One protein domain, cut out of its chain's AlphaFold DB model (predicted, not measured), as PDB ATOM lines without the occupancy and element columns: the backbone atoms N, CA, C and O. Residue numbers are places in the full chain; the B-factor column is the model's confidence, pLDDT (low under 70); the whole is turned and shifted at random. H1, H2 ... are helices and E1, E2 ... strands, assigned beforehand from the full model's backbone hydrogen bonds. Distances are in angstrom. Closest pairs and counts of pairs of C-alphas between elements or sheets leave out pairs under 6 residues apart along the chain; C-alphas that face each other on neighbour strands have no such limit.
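Overview. This is residues 3 to 121 of the 125 residues of an uncharacterized protein of Streptomyces sp. CAI-85 (UniProt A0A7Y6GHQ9). A single strongly twisted sheet of six antiparallel strands makes the body, built from two three-strand meanders that join side by side where E3 meets E6, with the ten-residue helix H4 covering part of one face, over E5. H1 stands beside the strands at the sheet's level, H2 and H3 lie away from the sheet, and H5 grazes it at the last printed residues. The printed part has 119 residues, with six named strands and five named helices in the order E1 E2 E3 H1 H2 H3 H4 E4 E5 E6 H5; across the sheet the strands run E1, E2, E3, E6, E5, E4. The class is mixed, helices and strands, and the whole is compact, with a radius of gyration of the C-alphas of 15.2 A and spans of 45 by 37 by 32 A.

Along the chain. Find C-alpha 3 at (-40.733, 15.935, 46.044), where E1 begins; it takes residues 3 to 5. E2 follows at residues 9 to 13, 13.4 A long, and E3 at residues 22 to 27, 14.7 A. Next come three helices: H1 at residues 29 to 33, H2 at residues 36 to 39, and H3 at residues 42 to 48, 10.0 A long. Then look for C-alpha 57 at (-18.136, 17.583, 32.698); from there H4 runs to residue 66 over 14.1 A. After residues 67 to 83, which hold no named element, E4 covers residues 84 to 89 in 16.5 A, E5 residues 94 to 99 in 16.6 A, and E6 residues 111 to 116 in 14.9 A. H5, residues 118 to 121, ends at C-alpha 121, at (-38.657, 7.786, 28.896).

Arrangement. Start at the edge strand E1: it forms a hairpin with E2, with N 4 and O 11 2.8 A apart, within hydrogen-bond range. E2 and E3 form the next hairpin, with N 10 and O 26 at 2.8 A, and E1 E2 E3 is a meander, each strand the antiparallel neighbour of the one before. E3 and E6 are antiparallel at 163 degrees, with N 27 and O 114 at 2.8 A. The second meander is E4 E5 E6: look at N 95 of E5 and O 115 of E6, 2.8 A, and at N 85 of E4, the other edge strand, and O 98 of E5, 2.7 A. Residues 72 to 73 also pair, antiparallel, with residues 87 to 88 of E4. H4 on one face of the sheet makes two layers; it lies over E5 at a height of 10.1 A over the sheet and runs along the strands, at 7 degrees to E5 on the local plane. Its closest C-alphas to E6 are those of Trp 57 and Val 111, 5.6 A apart. H1 is at the sheet's level, with a height of 0.3 A, and the C-alphas of His 30 and Trp 112 of E6 are its closest pair, 4.9 A. H1 and H2 are close but not clearly touching, with C-alphas 32 and 39 6.3 A apart. H2 and H3 meet only through their link, and neither is on the sheet. H5 only grazes the sheet with residues 118 to 120; the C-alphas of Phe 23 and Pro 118 are its closest pair with E3, 6.2 A. In H3 and H4 every O i to N i+4 pair is within hydrogen-bond range; H1 has 0 of 1, beside 1 of 2 O i to N i+3 pairs, and H2 and H5 are too short for an i+4 pair.

Size, cuts and confidence. The two C-alphas farthest apart are those of Asn 17, in the short link from E2 to E3, and Glu 102, at 45.4 A. The printed part has no cut. The links from H4 to E4, 17 residues, and from E5 to E6, 11 residues, are long. The mean pLDDT of the printed part is 85.0, and it is under 70 at residues 76 to 82, 101 to 107 and 118 to 121.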
ATOM      1  N   ARG A   3     -42.188  15.800  46.130       89.81
ATOM      2  CA  ARG A   3     -40.733  15.935  46.044       89.81
ATOM      3  C   ARG A   3     -40.156  16.011  47.450       89.81
ATOM      4  O   ARG A   3     -40.622  16.799  48.270       89.81
ATOM      5  N   ARG A   4     -39.144  15.192  47.725       91.44
ATOM      6  CA  ARG A   4     -38.357  15.234  48.960       91.44
ATOM      7  C   ARG A   4     -36.950  15.685  48.615       91.44
ATOM      8  O   ARG A   4     -36.245  15.001  47.885       91.44
ATOM      9  N   ASP A   5     -36.585  16.853  49.117       89.00
ATOM     10  CA  ASP A   5     -35.314  17.507  48.842       89.00
ATOM     11  C   ASP A   5     -34.419  17.443  50.084       89.00
ATOM     12  O   ASP A   5     -34.827  17.866  51.166       89.00
ATOM     13  N   TYR A   6     -33.217  16.896  49.920       86.69
ATOM     14  CA  TYR A   6     -32.211  16.743  50.968       86.69
ATOM     15  C   TYR A   6     -30.938  17.545  50.661       86.69
ATOM     16  O   TYR A   6     -29.842  17.154  51.059       86.69
ATOM     17  N   GLY A   7     -31.059  18.640  49.906       87.62
ATOM     18  CA  GLY A   7     -29.929  19.464  49.481       87.62
ATOM     19  C   GLY A   7     -29.278  18.885  48.231       87.62
ATOM     20  O   GLY A   7     -29.614  19.289  47.119       87.62
ATOM     21  N   LEU A   8     -28.370  17.923  48.382       90.25
ATOM     22  CA  LEU A   8     -27.679  17.311  47.246       90.25
ATOM     23  C   LEU A   8     -28.560  16.316  46.482       90.25
ATOM     24  O   LEU A   8     -28.421  16.184  45.269       90.25
ATOM     25  N   VAL A   9     -29.451  15.613  47.180       91.56
ATOM     26  CA  VAL A   9     -30.277  14.544  46.605       91.56
ATOM     27  C   VAL A   9     -31.745  14.928  46.685       91.56
ATOM     28  O   VAL A   9     -32.243  15.329  47.733       91.56
ATOM     29  N   GLU A  10     -32.442  14.772  45.570       93.81
ATOM     30  CA  GLU A  10     -33.872  15.005  45.444       93.81
ATOM     31  C   GLU A  10     -34.555  13.709  44.995       93.81
ATOM     32  O   GLU A  10     -34.138  13.085  44.019       93.81
ATOM     33  N   LEU A  11     -35.612  13.311  45.702       93.56
ATOM     34  CA  LEU A  11     -36.435  12.144  45.389       93.56
ATOM     35  C   LEU A  11     -37.830  12.594  44.959       93.56
ATOM     36  O   LEU A  11     -38.442  13.449  45.606       93.56
ATOM     37  N   SER A  12     -38.339  12.001  43.886       93.00
ATOM     38  CA  SER A  12     -39.665  12.283  43.339       93.00
ATOM     39  C   SER A  12     -40.563  11.055  43.440       93.00
ATOM     40  O   SER A  12     -40.190   9.954  43.033       93.00
ATOM     41  N   PHE A  13     -41.764  11.270  43.972       92.75
ATOM     42  CA  PHE A  13     -42.787  10.255  44.193       92.75
ATOM     43  C   PHE A  13     -44.087  10.659  43.503       92.75
ATOM     44  O   PHE A  13     -44.468  11.840  43.477       92.75
ATOM     45  N   GLN A  14     -44.786   9.673  42.966       92.12
ATOM     46  CA  GLN A  14     -46.081   9.847  42.326       92.12
ATOM     47  C   GLN A  14     -47.067   8.886  42.971       92.12
ATOM     48  O   GLN A  14     -46.686   7.783  43.333       92.12
ATOM     49  N   GLU A  15     -48.304   9.336  43.164       93.00
ATOM     50  CA  GLU A  15     -49.351   8.468  43.683       93.00
ATOM     51  C   GLU A  15     -49.862   7.552  42.569       93.00
ATOM     52  O   GLU A  15     -50.263   8.030  41.507       93.00
ATOM     53  N   GLU A  16     -49.854   6.248  42.824       90.62
ATOM     54  CA  GLU A  16     -50.358   5.206  41.937       90.62
ATOM     55  C   GLU A  16     -51.150   4.195  42.769       90.62
ATOM     56  O   GLU A  16     -50.593   3.501  43.620       90.62
ATOM     57  N   ASN A  17     -52.465   4.115  42.545       91.31
ATOM     58  CA  ASN A  17     -53.370   3.189  43.243       91.31
ATOM     59  C   ASN A  17     -53.267   3.247  44.783       91.31
ATOM     60  O   ASN A  17     -53.300   2.216  45.452       91.31
ATOM     61  N   GLY A  18     -53.109   4.449  45.348       92.19
ATOM     62  CA  GLY A  18     -52.952   4.663  46.794       92.19
ATOM     63  C   GLY A  18     -51.547   4.379  47.343       92.19
ATOM     64  O   GLY A  18     -51.310   4.555  48.538       92.19
ATOM     65  N   PHE A  19     -50.598   3.976  46.495       91.56
ATOM     66  CA  PHE A  19     -49.180   3.860  46.834       91.56
ATOM     67  C   PHE A  19     -48.406   5.079  46.338       91.56
ATOM     68  O   PHE A  19     -48.821   5.741  45.395       91.56
ATOM     69  N   TRP A  20     -47.253   5.357  46.947       92.81
ATOM     70  CA  TRP A  20     -46.351   6.435  46.531       92.81
ATOM     71  C   TRP A  20     -45.000   5.869  46.076       92.81
ATOM     72  O   TRP A  20     -44.010   6.020  46.797       92.81
ATOM     73  N   PRO A  21     -44.923   5.169  44.926       91.56
ATOM     74  CA  PRO A  21     -43.646   4.723  44.387       91.56
ATOM     75  C   PRO A  21     -42.702   5.900  44.109       91.56
ATOM     76  O   PRO A  21     -43.098   6.970  43.635       91.56
ATOM     77  N   CYS A  22     -41.417   5.683  44.402       91.50
ATOM     78  CA  CYS A  22     -40.355   6.573  43.954       91.50
ATOM     79  C   CYS A  22     -40.153   6.351  42.458       91.50
ATOM     80  O   CYS A  22     -39.783   5.254  42.043       91.50
ATOM     81  N   PHE A  23     -40.365   7.393  41.664       91.19
ATOM     82  CA  PHE A  23     -40.176   7.334  40.218       91.19
ATOM     83  C   PHE A  23     -38.983   8.171  39.759       91.19
ATOM     84  O   PHE A  23     -38.635   8.119  38.593       91.19
ATOM     85  N   GLY A  24     -38.337   8.955  40.623       92.00
ATOM     86  CA  GLY A  24     -37.210   9.772  40.186       92.00
ATOM     87  C   GLY A  24     -36.205  10.056  41.283       92.00
ATOM     88  O   GLY A  24     -36.580  10.329  42.422       92.00
ATOM     89  N   VAL A  25     -34.928  10.037  40.915       93.62
ATOM     90  CA  VAL A  25     -33.808  10.426  41.775       93.62
ATOM     91  C   VAL A  25     -32.957  11.433  41.021       93.62
ATOM     92  O   VAL A  25     -32.563  11.181  39.883       93.62
ATOM     93  N   SER A  26     -32.653  12.559  41.658       93.25
ATOM     94  CA  SER A  26     -31.804  13.603  41.089       93.25
ATOM     95  C   SER A  26     -30.691  13.999  42.049       93.25
ATOM     96  O   SER A  26     -30.921  14.173  43.245       93.25
ATOM     97  N   VAL A  27     -29.493  14.208  41.511       93.56
ATOM     98  CA  VAL A  27     -28.352  14.814  42.199       93.56
ATOM     99  C   VAL A  27     -28.230  16.267  41.744       93.56
ATOM    100  O   VAL A  27     -28.027  16.553  40.563       93.56
ATOM    101  N   ARG A  28     -28.368  17.205  42.680       91.94
ATOM    102  CA  ARG A  28     -28.444  18.657  42.457       91.94
ATOM    103  C   ARG A  28     -27.066  19.316  42.633       91.94
ATOM    104  O   ARG A  28     -26.889  20.162  43.505       91.94
ATOM    105  N   VAL A  29     -26.097  18.917  41.803       91.25
ATOM    106  CA  VAL A  29     -24.665  19.282  41.918       91.25
ATOM    107  C   VAL A  29     -24.430  20.791  42.051       91.25
ATOM    108  O   VAL A  29     -23.646  21.209  42.894       91.25
ATOM    109  N   HIS A  30     -25.163  21.625  41.306       88.00
ATOM    110  CA  HIS A  30     -25.017  23.090  41.355       88.00
ATOM    111  C   HIS A  30     -25.171  23.714  42.749       88.00
ATOM    112  O   HIS A  30     -24.711  24.834  42.956       88.00
ATOM    113  N   ARG A  31     -25.821  23.029  43.698       88.12
ATOM    114  CA  ARG A  31     -26.023  23.539  45.060       88.12
ATOM    115  C   ARG A  31     -24.758  23.510  45.910       88.12
ATOM    116  O   ARG A  31     -24.656  24.293  46.850       88.12
ATOM    117  N   LEU A  32     -23.791  22.662  45.551       88.06
ATOM    118  CA  LEU A  32     -22.498  22.569  46.233       88.06
ATOM    119  C   LEU A  32     -21.716  23.889  46.179       88.06
ATOM    120  O   LEU A  32     -20.931  24.165  47.077       88.06
ATOM    121  N   ARG A  33     -21.996  24.744  45.189       84.38
ATOM    122  CA  ARG A  33     -21.358  26.057  45.027       84.38
ATOM    123  C   ARG A  33     -21.650  27.047  46.154       84.38
ATOM    124  O   ARG A  33     -20.889  27.993  46.324       84.38
ATOM    125  N   TRP A  34     -22.768  26.892  46.865       80.62
ATOM    126  CA  TRP A  34     -23.166  27.840  47.912       80.62
ATOM    127  C   TRP A  34     -22.823  27.347  49.310       80.62
ATOM    128  O   TRP A  34     -22.338  28.132  50.119       80.62
ATOM    129  N   ASP A  35     -23.077  26.071  49.602       79.56
ATOM    130  CA  ASP A  35     -22.776  25.484  50.907       79.56
ATOM    131  C   ASP A  35     -22.698  23.955  50.815       79.56
ATOM    132  O   ASP A  35     -23.711  23.259  50.692       79.56
ATOM    133  N   THR A  36     -21.486  23.413  50.900       77.50
ATOM    134  CA  THR A  36     -21.252  21.963  50.918       77.50
ATOM    135  C   THR A  36     -21.558  21.335  52.280       77.50
ATOM    136  O   THR A  36     -21.924  20.161  52.352       77.50
ATOM    137  N   VAL A  37     -21.461  22.088  53.378       75.19
ATOM    138  CA  VAL A  37     -21.641  21.573  54.743       75.19
ATOM    139  C   VAL A  37     -23.122  21.388  55.067       75.19
ATOM    140  O   VAL A  37     -23.497  20.341  55.610       75.19
ATOM    141  N   ALA A  38     -23.958  22.369  54.714       75.50
ATOM    142  CA  ALA A  38     -25.411  22.287  54.863       75.50
ATOM    143  C   ALA A  38     -26.085  21.598  53.667       75.50
ATOM    144  O   ALA A  38     -27.102  20.927  53.837       75.50
ATOM    145  N   GLY A  39     -25.518  21.732  52.463       79.75
ATOM    146  CA  GLY A  39     -26.079  21.158  51.240       79.75
ATOM    147  C   GLY A  39     -25.874  19.649  51.102       79.75
ATOM    148  O   GLY A  39     -26.617  19.007  50.359       79.75
ATOM    149  N   VAL A  40     -24.908  19.064  51.820       86.62
ATOM    150  CA  VAL A  40     -24.639  17.620  51.788       86.62
ATOM    151  C   VAL A  40     -25.003  16.964  53.126       86.62
ATOM    152  O   VAL A  40     -24.370  17.256  54.151       86.62
ATOM    153  N   PRO A  41     -25.966  16.018  53.134       86.12
ATOM    154  CA  PRO A  41     -26.301  15.227  54.313       86.12
ATOM    155  C   PRO A  41     -25.064  14.624  54.988       86.12
ATOM    156  O   PRO A  41     -24.201  14.046  54.324       86.12
ATOM    157  N   ALA A  42     -24.998  14.701  56.321       87.31
ATOM    158  CA  ALA A  42     -23.832  14.260  57.097       87.31
ATOM    159  C   ALA A  42     -23.429  12.801  56.817       87.31
ATOM    160  O   ALA A  42     -22.244  12.491  56.769       87.31
ATOM    161  N   ALA A  43     -24.401  11.919  56.561       88.25
ATOM    162  CA  ALA A  43     -24.140  10.529  56.189       88.25
ATOM    163  C   ALA A  43     -23.366  10.395  54.861       88.25
ATOM    164  O   ALA A  43     -22.512   9.521  54.737       88.25
ATOM    165  N   LEU A  44     -23.628  11.271  53.883       87.69
ATOM    166  CA  LEU A  44     -22.896  11.284  52.615       87.69
ATOM    167  C   LEU A  44     -21.486  11.842  52.804       87.69
ATOM    168  O   LEU A  44     -20.542  11.237  52.305       87.69
ATOM    169  N   ARG A  45     -21.321  12.913  53.591       89.69
ATOM    170  CA  ARG A  45     -19.991  13.445  53.944       89.69
ATOM    171  C   ARG A  45     -19.147  12.419  54.700       89.69
ATOM    172  O   ARG A  45     -17.993  12.201  54.362       89.69
ATOM    173  N   GLY A  46     -19.738  11.715  55.664       90.38
ATOM    174  CA  GLY A  46     -19.045  10.664  56.412       90.38
ATOM    175  C   GLY A  46     -18.620   9.468  55.553       90.38
ATOM    176  O   GLY A  46     -17.624   8.824  55.860       90.38
ATOM    177  N   ARG A  47     -19.356   9.166  54.475       94.31
ATOM    178  CA  ARG A  47     -19.063   8.032  53.584       94.31
ATOM    179  C   ARG A  47     -18.115   8.379  52.437       94.31
ATOM    180  O   ARG A  47     -17.306   7.538  52.064       94.31
ATOM    181  N   TYR A  48     -18.263   9.565  51.851       89.50
ATOM    182  CA  TYR A  48     -17.581   9.959  50.615       89.50
ATOM    183  C   TYR A  48     -16.521  11.048  50.819       89.50
ATOM    184  O   TYR A  48     -15.788  11.350  49.883       89.50
ATOM    185  N   GLY A  49     -16.399  11.590  52.033       89.50
ATOM    186  CA  GLY A  49     -15.457  12.652  52.359       89.50
ATOM    187  C   GLY A  49     -15.957  14.028  51.930       89.50
ATOM    188  O   GLY A  49     -17.164  14.299  51.909       89.50
ATOM    189  N   ASP A  50     -15.004  14.901  51.623       88.62
ATOM    190  CA  ASP A  50     -15.282  16.271  51.215       88.62
ATOM    191  C   ASP A  50     -15.801  16.331  49.777       88.62
ATOM    192  O   ASP A  50     -15.346  15.617  48.883       88.62
ATOM    193  N   PHE A  51     -16.769  17.217  49.558       89.69
ATOM    194  CA  PHE A  51     -17.368  17.459  48.253       89.69
ATOM    195  C   PHE A  51     -16.790  18.747  47.679       89.69
ATOM    196  O   PHE A  51     -16.810  19.784  48.342       89.69
ATOM    197  N   ALA A  52     -16.307  18.683  46.439       89.00
ATOM    198  CA  ALA A  52     -15.949  19.876  45.686       89.00
ATOM    199  C   ALA A  52     -17.187  20.767  45.473       89.00
ATOM    200  O   ALA A  52     -18.316  20.279  45.397       89.00
ATOM    201  N   ASP A  53     -16.968  22.074  45.348       88.12
ATOM    202  CA  ASP A  53     -18.018  23.065  45.075       88.12
ATOM    203  C   ASP A  53     -18.669  22.891  43.689       88.12
ATOM    204  O   ASP A  53     -19.770  23.380  43.430       88.12
ATOM    205  N   SER A  54     -17.989  22.171  42.799       87.69
ATOM    206  CA  SER A  54     -18.345  21.966  41.406       87.69
ATOM    207  C   SER A  54     -17.769  20.652  40.874       87.69
ATOM    208  O   SER A  54     -16.858  20.050  41.441       87.69
ATOM    209  N   THR A  55     -18.314  20.174  39.755       90.62
ATOM    210  CA  THR A  55     -17.805  18.992  39.048       90.62
ATOM    211  C   THR A  55     -17.683  19.312  37.571       90.62
ATOM    212  O   THR A  55     -18.643  19.787  36.957       90.62
ATOM    213  N   ARG A  56     -16.510  19.061  36.985       91.81
ATOM    214  CA  ARG A  56     -16.292  19.258  35.550       91.81
ATOM    215  C   ARG A  56     -16.948  18.139  34.759       91.81
ATOM    216  O   ARG A  56     -16.899  16.969  35.128       91.81
ATOM    217  N   TRP A  57     -17.531  18.518  33.630       92.94
ATOM    218  CA  TRP A  57     -18.136  17.583  32.698       92.94
ATOM    219  C   TRP A  57     -17.128  16.560  32.172       92.94
ATOM    220  O   TRP A  57     -17.446  15.379  32.144       92.94
ATOM    221  N   ALA A  58     -15.917  16.997  31.809       92.12
ATOM    222  CA  ALA A  58     -14.874  16.109  31.293       92.12
ATOM    223  C   ALA A  58     -14.547  14.978  32.284       92.12
ATOM    224  O   ALA A  58     -14.597  13.810  31.914       92.12
ATOM    225  N   ASP A  59     -14.342  15.315  33.560       94.19
ATOM    226  CA  ASP A  59     -14.025  14.333  34.601       94.19
ATOM    227  C   ASP A  59     -15.158  13.316  34.803       94.19
ATOM    228  O   ASP A  59     -14.909  12.118  34.967       94.19
ATOM    229  N   LEU A  60     -16.413  13.787  34.775       94.94
ATOM    230  CA  LEU A  60     -17.587  12.925  34.885       94.94
ATOM    231  C   LEU A  60     -17.745  12.025  33.651       94.94
ATOM    232  O   LEU A  60     -17.996  10.833  33.806       94.94
ATOM    233  N   ALA A  61     -17.586  12.571  32.446       94.94
ATOM    234  CA  ALA A  61     -17.672  11.814  31.201       94.94
ATOM    235  C   ALA A  61     -16.612  10.706  31.159       94.94
ATOM    236  O   ALA A  61     -16.942   9.546  30.920       94.94
ATOM    237  N   ASP A  62     -15.365  11.031  31.505       96.38
ATOM    238  CA  ASP A  62     -14.281  10.054  31.577       96.38
ATOM    239  C   ASP A  62     -14.556   8.978  32.636       96.38
ATOM    240  O   ASP A  62     -14.247   7.802  32.434       96.38
ATOM    241  N   ALA A  63     -15.151   9.348  33.776       95.75
ATOM    242  CA  ALA A  63     -15.551   8.387  34.800       95.75
ATOM    243  C   ALA A  63     -16.642   7.427  34.306       95.75
ATOM    244  O   ALA A  63     -16.547   6.230  34.570       95.75
ATOM    245  N   ILE A  64     -17.635   7.926  33.566       95.69
ATOM    246  CA  ILE A  64     -18.701   7.105  32.974       95.69
ATOM    247  C   ILE A  64     -18.118   6.131  31.943       95.69
ATOM    248  O   ILE A  64     -18.422   4.939  31.987       95.69
ATOM    249  N   VAL A  65     -17.211   6.599  31.082       95.88
ATOM    250  CA  VAL A  65     -16.534   5.747  30.091       95.88
ATOM    251  C   VAL A  65     -15.689   4.666  30.768       95.88
ATOM    252  O   VAL A  65     -15.725   3.508  30.357       95.88
ATOM    253  N   ARG A  66     -14.978   4.992  31.856       96.88
ATOM    254  CA  ARG A  66     -14.223   3.996  32.645       96.88
ATOM    255  C   ARG A  66     -15.109   2.934  33.300       96.88
ATOM    256  O   ARG A  66     -14.613   1.850  33.592       96.88
ATOM    257  N   LEU A  67     -16.390   3.224  33.525       95.88
ATOM    258  CA  LEU A  67     -17.376   2.243  33.991       95.88
ATOM    259  C   LEU A  67     -17.912   1.349  32.859       95.88
ATOM    260  O   LEU A  67     -18.710   0.455  33.127       95.88
ATOM    261  N   GLY A  68     -17.466   1.556  31.616       96.06
ATOM    262  CA  GLY A  68     -17.920   0.807  30.443       96.06
ATOM    263  C   GLY A  68     -19.242   1.312  29.864       96.06
ATOM    264  O   GLY A  68     -19.855   0.603  29.071       96.06
ATOM    265  N   CYS A  69     -19.687   2.507  30.258       96.19
ATOM    266  CA  CYS A  69     -20.904   3.125  29.744       96.19
ATOM    267  C   CYS A  69     -20.594   4.160  28.658       96.19
ATOM    268  O   CYS A  69     -19.516   4.759  28.625       96.19
ATOM    269  N   SER A  70     -21.575   4.406  27.800       94.25
ATOM    270  CA  SER A  70     -21.534   5.451  26.786       94.25
ATOM    271  C   SER A  70     -22.217   6.729  27.271       94.25
ATOM    272  O   SER A  70     -23.030   6.742  28.197       94.25
ATOM    273  N   VAL A  71     -21.849   7.843  26.647       93.81
ATOM    274  CA  VAL A  71     -22.509   9.128  26.840       93.81
ATOM    275  C   VAL A  71     -22.910   9.656  25.476       93.81
ATOM    276  O   VAL A  71     -22.062   9.849  24.606       93.81
ATOM    277  N   GLU A  72     -24.190   9.964  25.327       93.62
ATOM    278  CA  GLU A  72     -24.761  10.480  24.092       93.62
ATOM    279  C   GLU A  72     -25.304  11.897  24.317       93.62
ATOM    280  O   GLU A  72     -25.913  12.160  25.358       93.62
ATOM    281  N   PRO A  73     -25.098  12.843  23.385       90.06
ATOM    282  CA  PRO A  73     -25.794  14.123  23.421       90.06
ATOM    283  C   PRO A  73     -27.302  13.895  23.298       90.06
ATOM    284  O   PRO A  73     -27.748  13.174  22.409       90.06
ATOM    285  N   GLU A  74     -28.089  14.544  24.151       85.81
ATOM    286  CA  GLU A  74     -29.548  14.522  24.058       85.81
ATOM    287  C   GLU A  74     -30.017  15.897  23.555       85.81
ATOM    288  O   GLU A  74     -29.850  16.892  24.271       85.81
ATOM    289  N   PRO A  75     -30.530  16.006  22.316       74.31
ATOM    290  CA  PRO A  75     -30.989  17.283  21.788       74.31
ATOM    291  C   PRO A  75     -32.175  17.809  22.605       74.31
ATOM    292  O   PRO A  75     -33.084  17.072  22.976       74.31
ATOM    293  N   ASP A  76     -32.168  19.110  22.887       68.75
ATOM    294  CA  ASP A  76     -33.319  19.793  23.471       68.75
ATOM    295  C   ASP A  76     -34.334  20.064  22.354       68.75
ATOM    296  O   ASP A  76     -34.222  21.076  21.664       68.75
ATOM    297  N   GLU A  77     -35.298  19.160  22.145       61.47
ATOM    298  CA  GLU A  77     -36.319  19.290  21.085       61.47
ATOM    299  C   GLU A  77     -37.108  20.607  21.172       61.47
ATOM    300  O   GLU A  77     -37.581  21.126  20.163       61.47
ATOM    301  N   ALA A  78     -37.197  21.194  22.369       58.78
ATOM    302  CA  ALA A  78     -37.862  22.469  22.605       58.78
ATOM    303  C   ALA A  78     -36.954  23.699  22.396       58.78
ATOM    304  O   ALA A  78     -37.450  24.822  22.449       58.78
ATOM    305  N   GLY A  79     -35.636  23.533  22.209       53.28
ATOM    306  CA  GLY A  79     -34.677  24.641  22.048       53.28
ATOM    307  C   GLY A  79     -34.665  25.655  23.205       53.28
ATOM    308  O   GLY A  79     -34.239  26.795  23.027       53.28
ATOM    309  N   THR A  80     -35.165  25.277  24.384       51.91
ATOM    310  CA  THR A  80     -35.528  26.205  25.471       51.91
ATOM    311  C   THR A  80     -34.385  26.505  26.435       51.91
ATOM    312  O   THR A  80     -34.531  27.369  27.299       51.91
ATOM    313  N   THR A  81     -33.229  25.851  26.300       57.47
ATOM    314  CA  THR A  81     -32.102  26.048  27.223       57.47
ATOM    315  C   THR A  81     -30.755  26.193  26.515       57.47
ATOM    316  O   THR A  81     -29.898  25.321  26.607       57.47
ATOM    317  N   GLY A  82     -30.514  27.341  25.866       61.34
ATOM    318  CA  GLY A  82     -29.193  27.679  25.299       61.34
ATOM    319  C   GLY A  82     -28.037  27.597  26.314       61.34
ATOM    320  O   GLY A  82     -26.892  27.345  25.942       61.34
ATOM    321  N   ASP A  83     -28.349  27.707  27.608       78.19
ATOM    322  CA  ASP A  83     -27.382  27.667  28.706       78.19
ATOM    323  C   ASP A  83     -27.148  26.273  29.312       78.19
ATOM    324  O   ASP A  83     -26.274  26.138  30.173       78.19
ATOM    325  N   ILE A  84     -27.886  25.233  28.899       84.94
ATOM    326  CA  ILE A  84     -27.748  23.868  29.433       84.94
ATOM    327  C   ILE A  84     -27.690  22.849  28.292       84.94
ATOM    328  O   ILE A  84     -28.665  22.602  27.591       84.94
ATOM    329  N   ARG A  85     -26.543  22.185  28.162       87.62
ATOM    330  CA  ARG A  85     -26.355  20.991  27.335       87.62
ATOM    331  C   ARG A  85     -26.851  19.761  28.083       87.62
ATOM    332  O   ARG A  85     -26.609  19.629  29.285       87.62
ATOM    333  N   ARG A  86     -27.512  18.853  27.371       89.06
ATOM    334  CA  ARG A  86     -28.037  17.606  27.928       89.06
ATOM    335  C   ARG A  86     -27.308  16.416  27.324       89.06
ATOM    336  O   ARG A  86     -26.979  16.411  26.139       89.06
ATOM    337  N   TYR A  87     -27.056  15.427  28.164       91.62
ATOM    338  CA  TYR A  87     -26.467  14.154  27.784       91.62
ATOM    339  C   TYR A  87     -27.248  13.019  28.433       91.62
ATOM    340  O   TYR A  87     -27.808  13.188  29.518       91.62
ATOM    341  N   ARG A  88     -27.229  11.849  27.808       92.81
ATOM    342  CA  ARG A  88     -27.829  10.620  28.316       92.81
ATOM    343  C   ARG A  88     -26.770   9.531  28.429       92.81
ATOM    344  O   ARG A  88     -25.868   9.450  27.604       92.81
ATOM    345  N   VAL A  89     -26.919   8.684  29.442       94.31
ATOM    346  CA  VAL A  89     -26.199   7.414  29.593       94.31
ATOM    347  C   VAL A  89     -27.204   6.286  29.335       94.31
ATOM    348  O   VAL A  89     -27.982   5.964  30.245       94.31
ATOM    349  N   PRO A  90     -27.282   5.731  28.110       91.25
ATOM    350  CA  PRO A  90     -28.315   4.768  27.723       91.25
ATOM    351  C   PRO A  90     -28.410   3.554  28.651       91.25
ATOM    352  O   PRO A  90     -29.512   3.106  28.960       91.25
ATOM    353  N   GLU A  91     -27.274   3.071  29.153       91.81
ATOM    354  CA  GLU A  91     -27.160   1.853  29.960       91.81
ATOM    355  C   GLU A  91     -27.756   2.003  31.364       91.81
ATOM    356  O   GLU A  91     -28.170   1.019  31.971       91.81
ATOM    357  N   SER A  92     -27.802   3.229  31.893       88.62
ATOM    358  CA  SER A  92     -28.324   3.517  33.240       88.62
ATOM    359  C   SER A  92     -29.623   4.313  33.228       88.62
ATOM    360  O   SER A  92     -30.322   4.393  34.239       88.62
ATOM    361  N   GLY A  93     -29.935   4.951  32.101       87.94
ATOM    362  CA  GLY A  93     -31.021   5.907  32.024       87.94
ATOM    363  C   GLY A  93     -30.738   7.237  32.748       87.94
ATOM    364  O   GLY A  93     -31.639   8.020  33.051       87.94
ATOM    365  N   VAL A  94     -29.488   7.540  33.069       92.69
ATOM    366  CA  VAL A  94     -29.174   8.845  33.654       92.69
ATOM    367  C   VAL A  94     -29.200   9.913  32.564       92.69
ATOM    368  O   VAL A  94     -28.590   9.754  31.507       92.69
ATOM    369  N   ARG A  95     -29.875  11.027  32.847       92.69
ATOM    370  CA  ARG A  95     -29.718  12.298  32.139       92.69
ATOM    371  C   ARG A  95     -28.784  13.209  32.916       92.69
ATOM    372  O   ARG A  95     -28.873  13.309  34.140       92.69
ATOM    373  N   ILE A  96     -27.900  13.881  32.198       93.31
ATOM    374  CA  ILE A  96     -26.873  14.765  32.736       93.31
ATOM    375  C   ILE A  96     -27.073  16.141  32.122       93.31
ATOM    376  O   ILE A  96     -27.142  16.296  30.906       93.31
ATOM    377  N   PHE A  97     -27.139  17.146  32.983       91.75
ATOM    378  CA  PHE A  97     -27.321  18.537  32.607       91.75
ATOM    379  C   PHE A  97     -26.009  19.269  32.863       91.75
ATOM    380  O   PHE A  97     -25.500  19.265  33.983       91.75
ATOM    381  N   VAL A  98     -25.454  19.887  31.826       91.06
ATOM    382  CA  VAL A  98     -24.137  20.531  31.827       91.06
ATOM    383  C   VAL A  98     -24.285  21.967  31.364       91.06
ATOM    384  O   VAL A  98     -24.983  22.241  30.396       91.06
ATOM    385  N   ARG A  99     -23.587  22.907  31.993       87.25
ATOM    386  CA  ARG A  99     -23.655  24.315  31.586       87.25
ATOM    387  C   ARG A  99     -23.050  24.540  30.189       87.25
ATOM    388  O   ARG A  99     -21.927  24.104  29.898       87.25
ATOM    389  N   GLY A 100     -23.821  25.192  29.321       74.50
ATOM    390  CA  GLY A 100     -23.535  25.466  27.910       74.50
ATOM    391  C   GLY A 100     -22.698  26.723  27.649       74.50
ATOM    392  O   GLY A 100     -21.916  26.706  26.704       74.50
ATOM    393  N   GLY A 101     -22.772  27.755  28.502       66.38
ATOM    394  CA  GLY A 101     -22.060  29.030  28.299       66.38
ATOM    395  C   GLY A 101     -21.664  29.782  29.580       66.38
ATOM    396  O   GLY A 101     -22.068  29.414  30.690       66.38
ATOM    397  N   GLU A 102     -20.859  30.842  29.414       52.50
ATOM    398  CA  GLU A 102     -20.491  31.818  30.457       52.50
ATOM    399  C   GLU A 102     -21.688  32.722  30.809       52.50
ATOM    400  O   GLU A 102     -21.768  33.887  30.441       52.50
ATOM    401  N   GLY A 103     -22.666  32.169  31.524       53.59
ATOM    402  CA  GLY A 103     -23.657  32.968  32.251       53.59
ATOM    403  C   GLY A 103     -23.155  33.329  33.655       53.59
ATOM    404  O   GLY A 103     -22.352  32.595  34.224       53.59
ATOM    405  N   ALA A 104     -23.708  34.385  34.262       47.59
ATOM    406  CA  ALA A 104     -23.257  35.066  35.493       47.59
ATOM    407  C   ALA A 104     -23.087  34.234  36.795       47.59
ATOM    408  O   ALA A 104     -22.832  34.803  37.851       47.59
ATOM    409  N   GLN A 105     -23.250  32.907  36.777       52.94
ATOM    410  CA  GLN A 105     -23.273  32.065  37.980       52.94
ATOM    411  C   GLN A 105     -22.470  30.762  37.833       52.94
ATOM    412  O   GLN A 105     -22.930  29.735  38.318       52.94
ATOM    413  N   GLY A 106     -21.309  30.747  37.169       56.97
ATOM    414  CA  GLY A 106     -20.332  29.638  37.232       56.97
ATOM    415  C   GLY A 106     -19.710  29.255  35.887       56.97
ATOM    416  O   GLY A 106     -20.181  29.713  34.847       56.97
ATOM    417  N   ALA A 107     -18.661  28.421  35.894       64.06
ATOM    418  CA  ALA A 107     -17.876  28.165  34.689       64.06
ATOM    419  C   ALA A 107     -18.612  27.248  33.699       64.06
ATOM    420  O   ALA A 107     -19.325  26.308  34.073       64.06
ATOM    421  N   ALA A 108     -18.424  27.515  32.406       78.81
ATOM    422  CA  ALA A 108     -18.889  26.634  31.346       78.81
ATOM    423  C   ALA A 108     -18.304  25.218  31.521       78.81
ATOM    424  O   ALA A 108     -17.165  25.039  31.963       78.81
ATOM    425  N   GLY A 109     -19.095  24.198  31.177       83.88
ATOM    426  CA  GLY A 109     -18.674  22.800  31.308       83.88
ATOM    427  C   GLY A 109     -18.717  22.242  32.733       83.88
ATOM    428  O   GLY A 109     -18.163  21.174  32.971       83.88
ATOM    429  N   GLU A 110     -19.359  22.925  33.678       90.56
ATOM    430  CA  GLU A 110     -19.702  22.335  34.974       90.56
ATOM    431  C   GLU A 110     -21.024  21.560  34.912       90.56
ATOM    432  O   GLU A 110     -21.976  21.952  34.225       90.56
ATOM    433  N   VAL A 111     -21.079  20.458  35.656       91.94
ATOM    434  CA  VAL A 111     -22.273  19.629  35.823       91.94
ATOM    435  C   VAL A 111     -23.268  20.366  36.715       91.94
ATOM    436  O   VAL A 111     -22.971  20.738  37.847       91.94
ATOM    437  N   TRP A 112     -24.474  20.566  36.201       91.00
ATOM    438  CA  TRP A 112     -25.564  21.222  36.911       91.00
ATOM    439  C   TRP A 112     -26.358  20.236  37.768       91.00
ATOM    440  O   TRP A 112     -26.625  20.483  38.949       91.00
ATOM    441  N   SER A 113     -26.746  19.111  37.172       92.88
ATOM    442  CA  SER A 113     -27.457  18.031  37.847       92.88
ATOM    443  C   SER A 113     -27.380  16.734  37.055       92.88
ATOM    444  O   SER A 113     -27.203  16.747  35.838       92.88
ATOM    445  N   LEU A 114     -27.580  15.621  37.752       94.12
ATOM    446  CA  LEU A 114     -27.833  14.316  37.155       94.12
ATOM    447  C   LEU A 114     -29.188  13.833  37.625       94.12
ATOM    448  O   LEU A 114     -29.593  14.143  38.747       94.12
ATOM    449  N   SER A 115     -29.878  13.053  36.811       92.75
ATOM    450  CA  SER A 115     -31.176  12.548  37.215       92.75
ATOM    451  C   SER A 115     -31.582  11.298  36.456       92.75
ATOM    452  O   SER A 115     -31.322  11.188  35.262       92.75
ATOM    453  N   VAL A 116     -32.287  10.399  37.133       91.75
ATOM    454  CA  VAL A 116     -32.894   9.200  36.553       91.75
ATOM    455  C   VAL A 116     -34.372   9.158  36.926       91.75
ATOM    456  O   VAL A 116     -34.729   9.391  38.081       91.75
ATOM    457  N   SER A 117     -35.241   8.882  35.957       84.44
ATOM    458  CA  SER A 117     -36.673   8.672  36.192       84.44
ATOM    459  C   SER A 117     -37.286   7.868  35.050       84.44
ATOM    460  O   SER A 117     -37.067   8.219  33.890       84.44
ATOM    461  N   PRO A 118     -38.092   6.825  35.324       69.44
ATOM    462  CA  PRO A 118     -38.782   6.083  34.285       69.44
ATOM    463  C   PRO A 118     -39.820   6.911  33.520       69.44
ATOM    464  O   PRO A 118     -40.074   6.658  32.346       69.44
ATOM    465  N   ALA A 119     -40.421   7.911  34.177       63.94
ATOM    466  CA  ALA A 119     -41.456   8.757  33.576       63.94
ATOM    467  C   ALA A 119     -40.910   9.626  32.433       63.94
ATOM    468  O   ALA A 119     -41.645  10.030  31.541       63.94
ATOM    469  N   TRP A 120     -39.606   9.872  32.442       60.34
ATOM    470  CA  TRP A 120     -38.885  10.669  31.459       60.34
ATOM    471  C   TRP A 120     -38.557   9.927  30.156       60.34
ATOM    472  O   TRP A 120     -38.126  10.569  29.199       60.34
ATOM    473  N   TRP A 121     -38.790   8.610  30.107       52.25
ATOM    474  CA  TRP A 121     -38.657   7.786  28.896       52.25
ATOM    475  C   TRP A 121     -39.927   7.707  28.058       52.25
ATOM    476  O   TRP A 121     -39.885   7.139  26.974       52.25
TER     477      TRP A 121